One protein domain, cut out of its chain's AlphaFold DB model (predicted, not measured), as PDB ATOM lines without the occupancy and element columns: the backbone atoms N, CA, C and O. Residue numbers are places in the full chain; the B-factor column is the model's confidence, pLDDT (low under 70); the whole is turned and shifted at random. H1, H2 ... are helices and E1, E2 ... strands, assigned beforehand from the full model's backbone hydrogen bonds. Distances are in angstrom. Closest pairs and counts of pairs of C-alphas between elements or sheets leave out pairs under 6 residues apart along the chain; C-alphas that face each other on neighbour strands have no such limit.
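AT A GLANCE: This is residues 45 to 58 and 66 to 117 of the 468 residues of the protein "Hypothetical protein" of Haptolina brevifila (UniProt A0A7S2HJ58). Two long strands, E1 and E2, with short E3 beside E2, make a narrow sheet; H1 packs on it, and H2 folds back on H1, away from the sheet. The printed part has 66 residues, with three named strands and two named helices in the order E1, E2, E3, H1, H2 along the chain; the sheet, E1 - E2 - E3, is antiparallel, the class mixed. The whole is compact: radius of gyration of the C-alphas 12.4 A, spans 37 by 26 by 19 A.

HOW THE PARTS SIT: E1, residues 47 to 56, bends by 73 degrees at residue 50; it is antiparallel to E2, residues 67 to 75, with N 48 and O 74 within hydrogen-bond range at 2.8 A. E3, residues 88 to 91, forms a hairpin with E2; N 71 and O 90 are 2.8 A apart. H1, residues 96 to 105, is on one face, making two layers, helix over sheet, at a height of 9.8 A. H2, residues 107 to 115, touches H1 in a helical hairpin, closest C-alphas Leu 102 and Ala 110, 5.2 A, opposite ways at a shallow tilt of 34 degrees, only just short of steep. Every O i to N i+4 pair is within hydrogen-bond range in H2, 5 of 6 in H1.

IN THESE COORDINATES: E1 begins at C-alpha 47 (202.402, 244.450, 179.675) and spans 23.6 A, E2 25.4 A, E3 10.1 A, H1 14.5 A; H2, 12.3 A, ends at C-alpha 115 (189.162, 238.174, 190.658).

THE WHOLE: Residues 59 to 65 are not printed; C-alphas 58 and 66 are 8.4 A apart. The link E2 to E3 is long; pLDDT is under 70 at 115 to 117.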
ATOM      1  N   LYS A  45     201.508 244.771 185.003       87.31
ATOM      2  CA  LYS A  45     202.738 243.963 185.143       87.31
ATOM      3  C   LYS A  45     202.897 242.907 184.040       87.31
ATOM      4  O   LYS A  45     203.993 242.395 183.830       87.31
ATOM      5  N   HIS A  46     201.818 242.589 183.324       88.56
ATOM      6  CA  HIS A  46     201.810 241.647 182.200       88.56
ATOM      7  C   HIS A  46     201.915 242.341 180.837       88.56
ATOM      8  O   HIS A  46     201.763 241.712 179.785       88.56
ATOM      9  N   PHE A  47     202.196 243.643 180.856       91.25
ATOM     10  CA  PHE A  47     202.402 244.450 179.675       91.25
ATOM     11  C   PHE A  47     203.635 245.343 179.834       91.25
ATOM     12  O   PHE A  47     203.994 245.754 180.930       91.25
ATOM     13  N   VAL A  48     204.279 245.671 178.721       91.88
ATOM     14  CA  VAL A  48     205.370 246.647 178.663       91.88
ATOM     15  C   VAL A  48     204.842 247.899 177.983       91.88
ATOM     16  O   VAL A  48     204.266 247.815 176.896       91.88
ATOM     17  N   LEU A  49     205.017 249.060 178.614       92.12
ATOM     18  CA  LEU A  49     204.716 250.336 177.972       92.12
ATOM     19  C   LEU A  49     205.698 250.554 176.814       92.12
ATOM     20  O   LEU A  49     206.906 250.623 177.021       92.12
ATOM     21  N   VAL A  50     205.171 250.650 175.597       92.38
ATOM     22  CA  VAL A  50     205.946 250.842 174.363       92.38
ATOM     23  C   VAL A  50     206.095 252.323 174.047       92.38
ATOM     24  O   VAL A  50     207.180 252.780 173.699       92.38
ATOM     25  N   SER A  51     205.003 253.078 174.154       91.62
ATOM     26  CA  SER A  51     204.987 254.512 173.875       91.62
ATOM     27  C   SER A  51     203.780 255.198 174.512       91.62
ATOM     28  O   SER A  51     202.817 254.558 174.947       91.62
ATOM     29  N   THR A  52     203.830 256.525 174.557       91.94
ATOM     30  CA  THR A  52     202.709 257.389 174.926       91.94
ATOM     31  C   THR A  52     202.332 258.274 173.743       91.94
ATOM     32  O   THR A  52     203.144 258.554 172.864       91.94
ATOM     33  N   GLY A  53     201.073 258.691 173.689       90.62
ATOM     34  CA  GLY A  53     200.563 259.581 172.654       90.62
ATOM     35  C   GLY A  53     199.308 260.309 173.110       90.62
ATOM     36  O   GLY A  53     198.949 260.281 174.286       90.62
ATOM     37  N   THR A  54     198.609 260.927 172.164       89.38
ATOM     38  CA  THR A  54     197.389 261.695 172.437       89.38
ATOM     39  C   THR A  54     196.214 261.082 171.689       89.38
ATOM     40  O   THR A  54     196.315 260.731 170.514       89.38
ATOM     41  N   HIS A  55     195.082 260.932 172.370       87.81
ATOM     42  CA  HIS A  55     193.811 260.575 171.762       87.81
ATOM     43  C   HIS A  55     192.869 261.772 171.794       87.81
ATOM     44  O   HIS A  55     192.594 262.313 172.862       87.81
ATOM     45  N   THR A  56     192.354 262.144 170.629       88.25
ATOM     46  CA  THR A  56     191.277 263.124 170.503       88.25
ATOM     47  C   THR A  56     189.957 262.385 170.339       88.25
ATOM     48  O   THR A  56     189.827 261.549 169.440       88.25
ATOM     49  N   TYR A  57     188.990 262.682 171.203       82.25
ATOM     50  CA  TYR A  57     187.637 262.144 171.093       82.25
ATOM     51  C   TYR A  57     186.906 262.802 169.909       82.25
ATOM     52  O   TYR A  57     186.801 264.026 169.847       82.25
ATOM     53  N   GLY A  58     186.400 261.996 168.972       80.12
ATOM     54  CA  GLY A  58     185.544 262.459 167.869       80.12
ATOM     55  C   GLY A  58     184.043 262.365 168.188       80.12
ATOM     56  O   GLY A  58     183.655 261.763 169.187       80.12
ATOM     57  N   LYS A  66     187.943 266.969 173.035       85.69
ATOM     58  CA  LYS A  66     188.883 266.845 174.157       85.69
ATOM     59  C   LYS A  66     190.010 265.882 173.804       85.69
ATOM     60  O   LYS A  66     189.795 264.841 173.178       85.69
ATOM     61  N   THR A  67     191.212 266.226 174.248       86.12
ATOM     62  CA  THR A  67     192.407 265.394 174.139       86.12
ATOM     63  C   THR A  67     192.689 264.704 175.470       86.12
ATOM     64  O   THR A  67     192.538 265.288 176.541       86.12
ATOM     65  N   GLN A  68     193.090 263.439 175.414       86.94
ATOM     66  CA  GLN A  68     193.502 262.667 176.580       86.94
ATOM     67  C   GLN A  68     194.742 261.842 176.250       86.94
ATOM     68  O   GLN A  68     194.897 261.357 175.128       86.94
ATOM     69  N   THR A  69     195.625 261.665 177.230       88.81
ATOM     70  CA  THR A  69     196.817 260.831 177.074       88.81
ATOM     71  C   THR A  69     196.425 259.388 176.761       88.81
ATOM     72  O   THR A  69     195.565 258.791 177.418       88.81
ATOM     73  N   ALA A  70     197.075 258.832 175.745       89.50
ATOM     74  CA  ALA A  70     196.991 257.439 175.358       89.50
ATOM     75  C   ALA A  70     198.313 256.730 175.667       89.50
ATOM     76  O   ALA A  70     199.395 257.278 175.461       89.50
ATOM     77  N   TYR A  71     198.214 255.492 176.128       92.38
ATOM     78  CA  TYR A  71     199.332 254.621 176.460       92.38
ATOM     79  C   TYR A  71     199.273 253.392 175.557       92.38
ATOM     80  O   TYR A  71     198.196 252.831 175.352       92.38
ATOM     81  N   PHE A  72     200.409 252.977 175.010       92.31
ATOM     82  CA  PHE A  72     200.498 251.835 174.109       92.31
ATOM     83  C   PHE A  72     201.272 250.706 174.779       92.31
ATOM     84  O   PHE A  72     202.445 250.863 175.103       92.31
ATOM     85  N   PHE A  73     200.616 249.569 174.989       93.00
ATOM     86  CA  PHE A  73     201.121 248.450 175.781       93.00
ATOM     87  C   PHE A  73     201.346 247.199 174.923       93.00
ATOM     88  O   PHE A  73     200.458 246.786 174.180       93.00
ATOM     89  N   ALA A  74     202.509 246.563 175.045       92.56
ATOM     90  CA  ALA A  74     202.812 245.259 174.450       92.56
ATOM     91  C   ALA A  74     202.625 244.144 175.483       92.56
ATOM     92  O   ALA A  74     203.039 244.296 176.626       92.56
ATOM     93  N   CYS A  75     202.023 243.019 175.103       91.88
ATOM     94  CA  CYS A  75     201.876 241.853 175.972       91.88
ATOM     95  C   CYS A  75     203.229 241.152 176.168       91.88
ATOM     96  O   CYS A  75     203.968 240.948 175.203       91.88
ATOM     97  N   THR A  76     203.538 240.739 177.400       90.75
ATOM     98  CA  THR A  76     204.799 240.044 177.728       90.75
ATOM     99  C   THR A  76     204.807 238.562 177.347       90.75
ATOM    100  O   THR A  76     205.860 237.926 177.382       90.75
ATOM    101  N   LYS A  77     203.659 237.980 176.968       89.06
ATOM    102  CA  LYS A  77     203.576 236.573 176.556       89.06
ATOM    103  C   LYS A  77     204.380 236.344 175.271       89.06
ATOM    104  O   LYS A  77     204.090 236.935 174.230       89.06
ATOM    105  N   ALA A  78     205.331 235.413 175.325       85.94
ATOM    106  CA  ALA A  78     206.092 234.985 174.156       85.94
ATOM    107  C   ALA A  78     205.158 234.514 173.021       85.94
ATOM    108  O   ALA A  78     204.211 233.759 173.250       85.94
ATOM    109  N   GLY A  79     205.416 234.990 171.800       85.00
ATOM    110  CA  GLY A  79     204.610 234.667 170.616       85.00
ATOM    111  C   GLY A  79     203.254 235.379 170.534       85.00
ATOM    112  O   GLY A  79     202.448 235.044 169.669       85.00
ATOM    113  N   CYS A  80     202.968 236.352 171.407       88.94
ATOM    114  CA  CYS A  80     201.716 237.100 171.340       88.94
ATOM    115  C   CYS A  80     201.668 238.037 170.112       88.94
ATOM    116  O   CYS A  80     202.628 238.777 169.869       88.94
ATOM    117  N   PRO A  81     200.543 238.089 169.365       86.69
ATOM    118  CA  PRO A  81     200.376 239.019 168.242       86.69
ATOM    119  C   PRO A  81     200.308 240.492 168.674       86.69
ATOM    120  O   PRO A  81     200.484 241.385 167.846       86.69
ATOM    121  N   LYS A  82     200.047 240.758 169.959       89.31
ATOM    122  CA  LYS A  82     200.092 242.095 170.561       89.31
ATOM    123  C   LYS A  82     201.432 242.308 171.252       89.31
ATOM    124  O   LYS A  82     201.543 242.175 172.464       89.31
ATOM    125  N   ASN A  83     202.455 242.600 170.458       89.50
ATOM    126  CA  ASN A  83     203.838 242.810 170.895       89.50
ATOM    127  C   ASN A  83     204.284 244.265 170.633       89.50
ATOM    128  O   ASN A  83     203.461 245.120 170.313       89.50
ATOM    129  N   HIS A  84     205.586 244.553 170.738       89.12
ATOM    130  CA  HIS A  84     206.149 245.894 170.515       89.12
ATOM    131  C   HIS A  84     205.811 246.510 169.146       89.12
ATOM    132  O   HIS A  84     205.739 247.730 169.035       89.12
ATOM    133  N   THR A  85     205.577 245.691 168.116       87.31
ATOM    134  CA  THR A  85     205.226 246.157 166.761       87.31
ATOM    135  C   THR A  85     203.724 246.384 166.564       87.31
ATOM    136  O   THR A  85     203.327 247.094 165.645       87.31
ATOM    137  N   ASN A  86     202.876 245.823 167.435       90.31
ATOM    138  CA  ASN A  86     201.416 245.944 167.371       90.31
ATOM    139  C   ASN A  86     200.818 246.126 168.783       90.31
ATOM    140  O   ASN A  86     200.140 245.221 169.290       90.31
ATOM    141  N   PRO A  87     201.096 247.260 169.452       91.56
ATOM    142  CA  PRO A  87     200.689 247.472 170.835       91.56
ATOM    143  C   PRO A  87     199.183 247.731 170.978       91.56
ATOM    144  O   PRO A  87     198.492 248.176 170.060       91.56
ATOM    145  N   LEU A  88     198.665 247.477 172.176       91.44
ATOM    146  CA  LEU A  88     197.305 247.802 172.591       91.44
ATOM    147  C   LEU A  88     197.224 249.256 173.037       91.44
ATOM    148  O   LEU A  88     198.012 249.699 173.868       91.44
ATOM    149  N   LYS A  89     196.230 249.980 172.532       91.44
ATOM    150  CA  LYS A  89     195.969 251.359 172.935       91.44
ATOM    151  C   LYS A  89     195.062 251.397 174.165       91.44
ATOM    152  O   LYS A  89     193.937 250.908 174.127       91.44
ATOM    153  N   GLN A  90     195.527 252.054 175.217       88.25
ATOM    154  CA  GLN A  90     194.767 252.427 176.405       88.25
ATOM    155  C   GLN A  90     194.581 253.949 176.423       88.25
ATOM    156  O   GLN A  90     195.526 254.692 176.179       88.25
ATOM    157  N   ILE A  91     193.374 254.423 176.726       85.19
ATOM    158  CA  ILE A  91     193.069 255.854 176.860       85.19
ATOM    159  C   ILE A  91     192.836 256.145 178.346       85.19
ATOM    160  O   ILE A  91     192.006 255.495 178.981       85.19
ATOM    161  N   GLY A  92     193.589 257.091 178.912       80.19
ATOM    162  CA  GLY A  92     193.517 257.408 180.341       80.19
ATOM    163  C   GLY A  92     193.859 256.214 181.247       80.19
ATOM    164  O   GLY A  92     194.787 255.449 180.981       80.19
ATOM    165  N   SER A  93     193.110 256.042 182.338       75.38
ATOM    166  CA  SER A  93     193.346 255.003 183.356       75.38
ATOM    167  C   SER A  93     192.630 253.669 183.096       75.38
ATOM    168  O   SER A  93     192.890 252.703 183.813       75.38
ATOM    169  N   GLY A  94     191.768 253.573 182.077       73.38
ATOM    170  CA  GLY A  94     190.937 252.387 181.837       73.38
ATOM    171  C   GLY A  94     191.733 251.151 181.397       73.38
ATOM    172  O   GLY A  94     192.452 251.192 180.405       73.38
ATOM    173  N   THR A  95     191.569 250.023 182.092       79.62
ATOM    174  CA  THR A  95     192.293 248.758 181.829       79.62
ATOM    175  C   THR A  95     191.499 247.734 181.008       79.62
ATOM    176  O   THR A  95     192.000 246.645 180.734       79.62
ATOM    177  N   GLY A  96     190.277 248.061 180.574       79.81
ATOM    178  CA  GLY A  96     189.355 247.105 179.942       79.81
ATOM    179  C   GLY A  96     189.915 246.398 178.701       79.81
ATOM    180  O   GLY A  96     189.806 245.181 178.592       79.81
ATOM    181  N   GLN A  97     190.587 247.125 177.801       83.19
ATOM    182  CA  GLN A  97     191.195 246.546 176.590       83.19
ATOM    183  C   GLN A  97     192.343 245.571 176.899       83.19
ATOM    184  O   GLN A  97     192.554 244.609 176.163       83.19
ATOM    185  N   LEU A  98     193.065 245.788 178.003       87.56
ATOM    186  CA  LEU A  98     194.112 244.872 178.455       87.56
ATOM    187  C   LEU A  98     193.497 243.554 178.942       87.56
ATOM    188  O   LEU A  98     193.988 242.486 178.585       87.56
ATOM    189  N   PHE A  99     192.391 243.623 179.694       85.00
ATOM    190  CA  PHE A  99     191.660 242.438 180.149       85.00
ATOM    191  C   PHE A  99     191.063 241.644 178.983       85.00
ATOM    192  O   PHE A  99     191.284 240.441 178.913       85.00
ATOM    193  N   VAL A 100     190.400 242.314 178.031       85.62
ATOM    194  CA  VAL A 100     189.842 241.670 176.823       85.62
ATOM    195  C   VAL A 100     190.926 240.928 176.040       85.62
ATOM    196  O   VAL A 100     190.706 239.821 175.549       85.62
ATOM    197  N   HIS A 101     192.124 241.506 175.940       88.56
ATOM    198  CA  HIS A 101     193.237 240.820 175.303       88.56
ATOM    199  C   HIS A 101     193.700 239.592 176.100       88.56
ATOM    200  O   HIS A 101     193.863 238.521 175.508       88.56
ATOM    201  N   LEU A 102     193.887 239.717 177.420       87.88
ATOM    202  CA  LEU A 102     194.289 238.590 178.267       87.88
ATOM    203  C   LEU A 102     193.266 237.451 178.251       87.88
ATOM    204  O   LEU A 102     193.688 236.299 178.253       87.88
ATOM    205  N   ASP A 103     191.964 237.731 178.155       84.50
ATOM    206  CA  ASP A 103     190.933 236.687 178.044       84.50
ATOM    207  C   ASP A 103     191.187 235.776 176.827       84.50
ATOM    208  O   ASP A 103     190.961 234.571 176.885       84.50
ATOM    209  N   SER A 104     191.721 236.334 175.733       85.25
ATOM    210  CA  SER A 104     192.054 235.574 174.521       85.25
ATOM    211  C   SER A 104     193.408 234.859 174.592       85.25
ATOM    212  O   SER A 104     193.551 233.744 174.095       85.25
ATOM    213  N   CYS A 105     194.429 235.491 175.180       87.81
ATOM    214  CA  CYS A 105     195.808 235.010 175.076       87.81
ATOM    215  C   CYS A 105     196.300 234.282 176.336       87.81
ATOM    216  O   CYS A 105     197.175 233.422 176.232       87.81
ATOM    217  N   GLN A 106     195.756 234.593 177.511       88.19
ATOM    218  CA  GLN A 106     196.079 233.986 178.804       88.19
ATOM    219  C   GLN A 106     194.808 233.902 179.681       88.19
ATOM    220  O   GLN A 106     194.750 234.548 180.729       88.19
ATOM    221  N   PRO A 107     193.794 233.098 179.298       83.12
ATOM    222  CA  PRO A 107     192.470 233.107 179.936       83.12
ATOM    223  C   PRO A 107     192.505 232.814 181.444       83.12
ATOM    224  O   PRO A 107     191.791 233.445 182.218       83.12
ATOM    225  N   ILE A 108     193.384 231.908 181.887       81.00
ATOM    226  CA  ILE A 108     193.551 231.573 183.313       81.00
ATOM    227  C   ILE A 108     194.089 232.776 184.103       81.00
ATOM    228  O   ILE A 108     193.590 233.085 185.182       81.00
ATOM    229  N   LEU A 109     195.074 233.487 183.550       82.69
ATOM    230  CA  LEU A 109     195.638 234.681 184.177       82.69
ATOM    231  C   LEU A 109     194.623 235.829 184.186       82.69
ATOM    232  O   LEU A 109     194.499 236.531 185.185       82.69
ATOM    233  N   ALA A 110     193.874 236.007 183.095       82.81
ATOM    234  CA  ALA A 110     192.816 237.008 183.013       82.81
ATOM    235  C   ALA A 110     191.766 236.793 184.111       82.81
ATOM    236  O   ALA A 110     191.405 237.741 184.807       82.81
ATOM    237  N   LYS A 111     191.363 235.535 184.330       76.69
ATOM    238  CA  LYS A 111     190.460 235.124 185.410       76.69
ATOM    239  C   LYS A 111     191.010 235.494 186.792       76.69
ATOM    240  O   LYS A 111     190.328 236.162 187.566       76.69
ATOM    241  N   GLN A 112     192.266 235.142 187.073       79.38
ATOM    242  CA  GLN A 112     192.937 235.465 188.341       79.38
ATOM    243  C   GLN A 112     193.048 236.978 188.578       79.38
ATOM    244  O   GLN A 112     192.778 237.464 189.674       79.38
ATOM    245  N   LEU A 113     193.411 237.743 187.547       80.94
ATOM    246  CA  LEU A 113     193.554 239.194 187.645       80.94
ATOM    247  C   LEU A 113     192.206 239.913 187.768       80.94
ATOM    248  O   LEU A 113     192.142 240.946 188.430       80.94
ATOM    249  N   ARG A 114     191.136 239.396 187.145       75.94
ATOM    250  CA  ARG A 114     189.769 239.922 187.303       75.94
ATOM    251  C   ARG A 114     189.278 239.696 188.729       75.94
ATOM    252  O   ARG A 114     188.823 240.649 189.346       75.94
ATOM    253  N   ALA A 115     189.479 238.497 189.270       68.00
ATOM    254  CA  ALA A 115     189.162 238.174 190.658       68.00
ATOM    255  C   ALA A 115     189.912 239.054 191.675       68.00
ATOM    256  O   ALA A 115     189.355 239.444 192.693       68.00
ATOM    257  N   ALA A 116     191.170 239.399 191.384       68.75
ATOM    258  CA  ALA A 116     191.985 240.271 192.229       68.75
ATOM    259  C   ALA A 116     191.729 241.778 192.003       68.75
ATOM    260  O   ALA A 116     192.272 242.621 192.723       68.75
ATOM    261  N   SER A 117     190.944 242.150 190.987       68.75
ATOM    262  CA  SER A 117     190.708 243.545 190.618       68.75
ATOM    263  C   SER A 117     189.482 244.104 191.332       68.75
ATOM    264  O   SER A 117     188.356 243.700 191.058       68.75
TER     265      SER A 117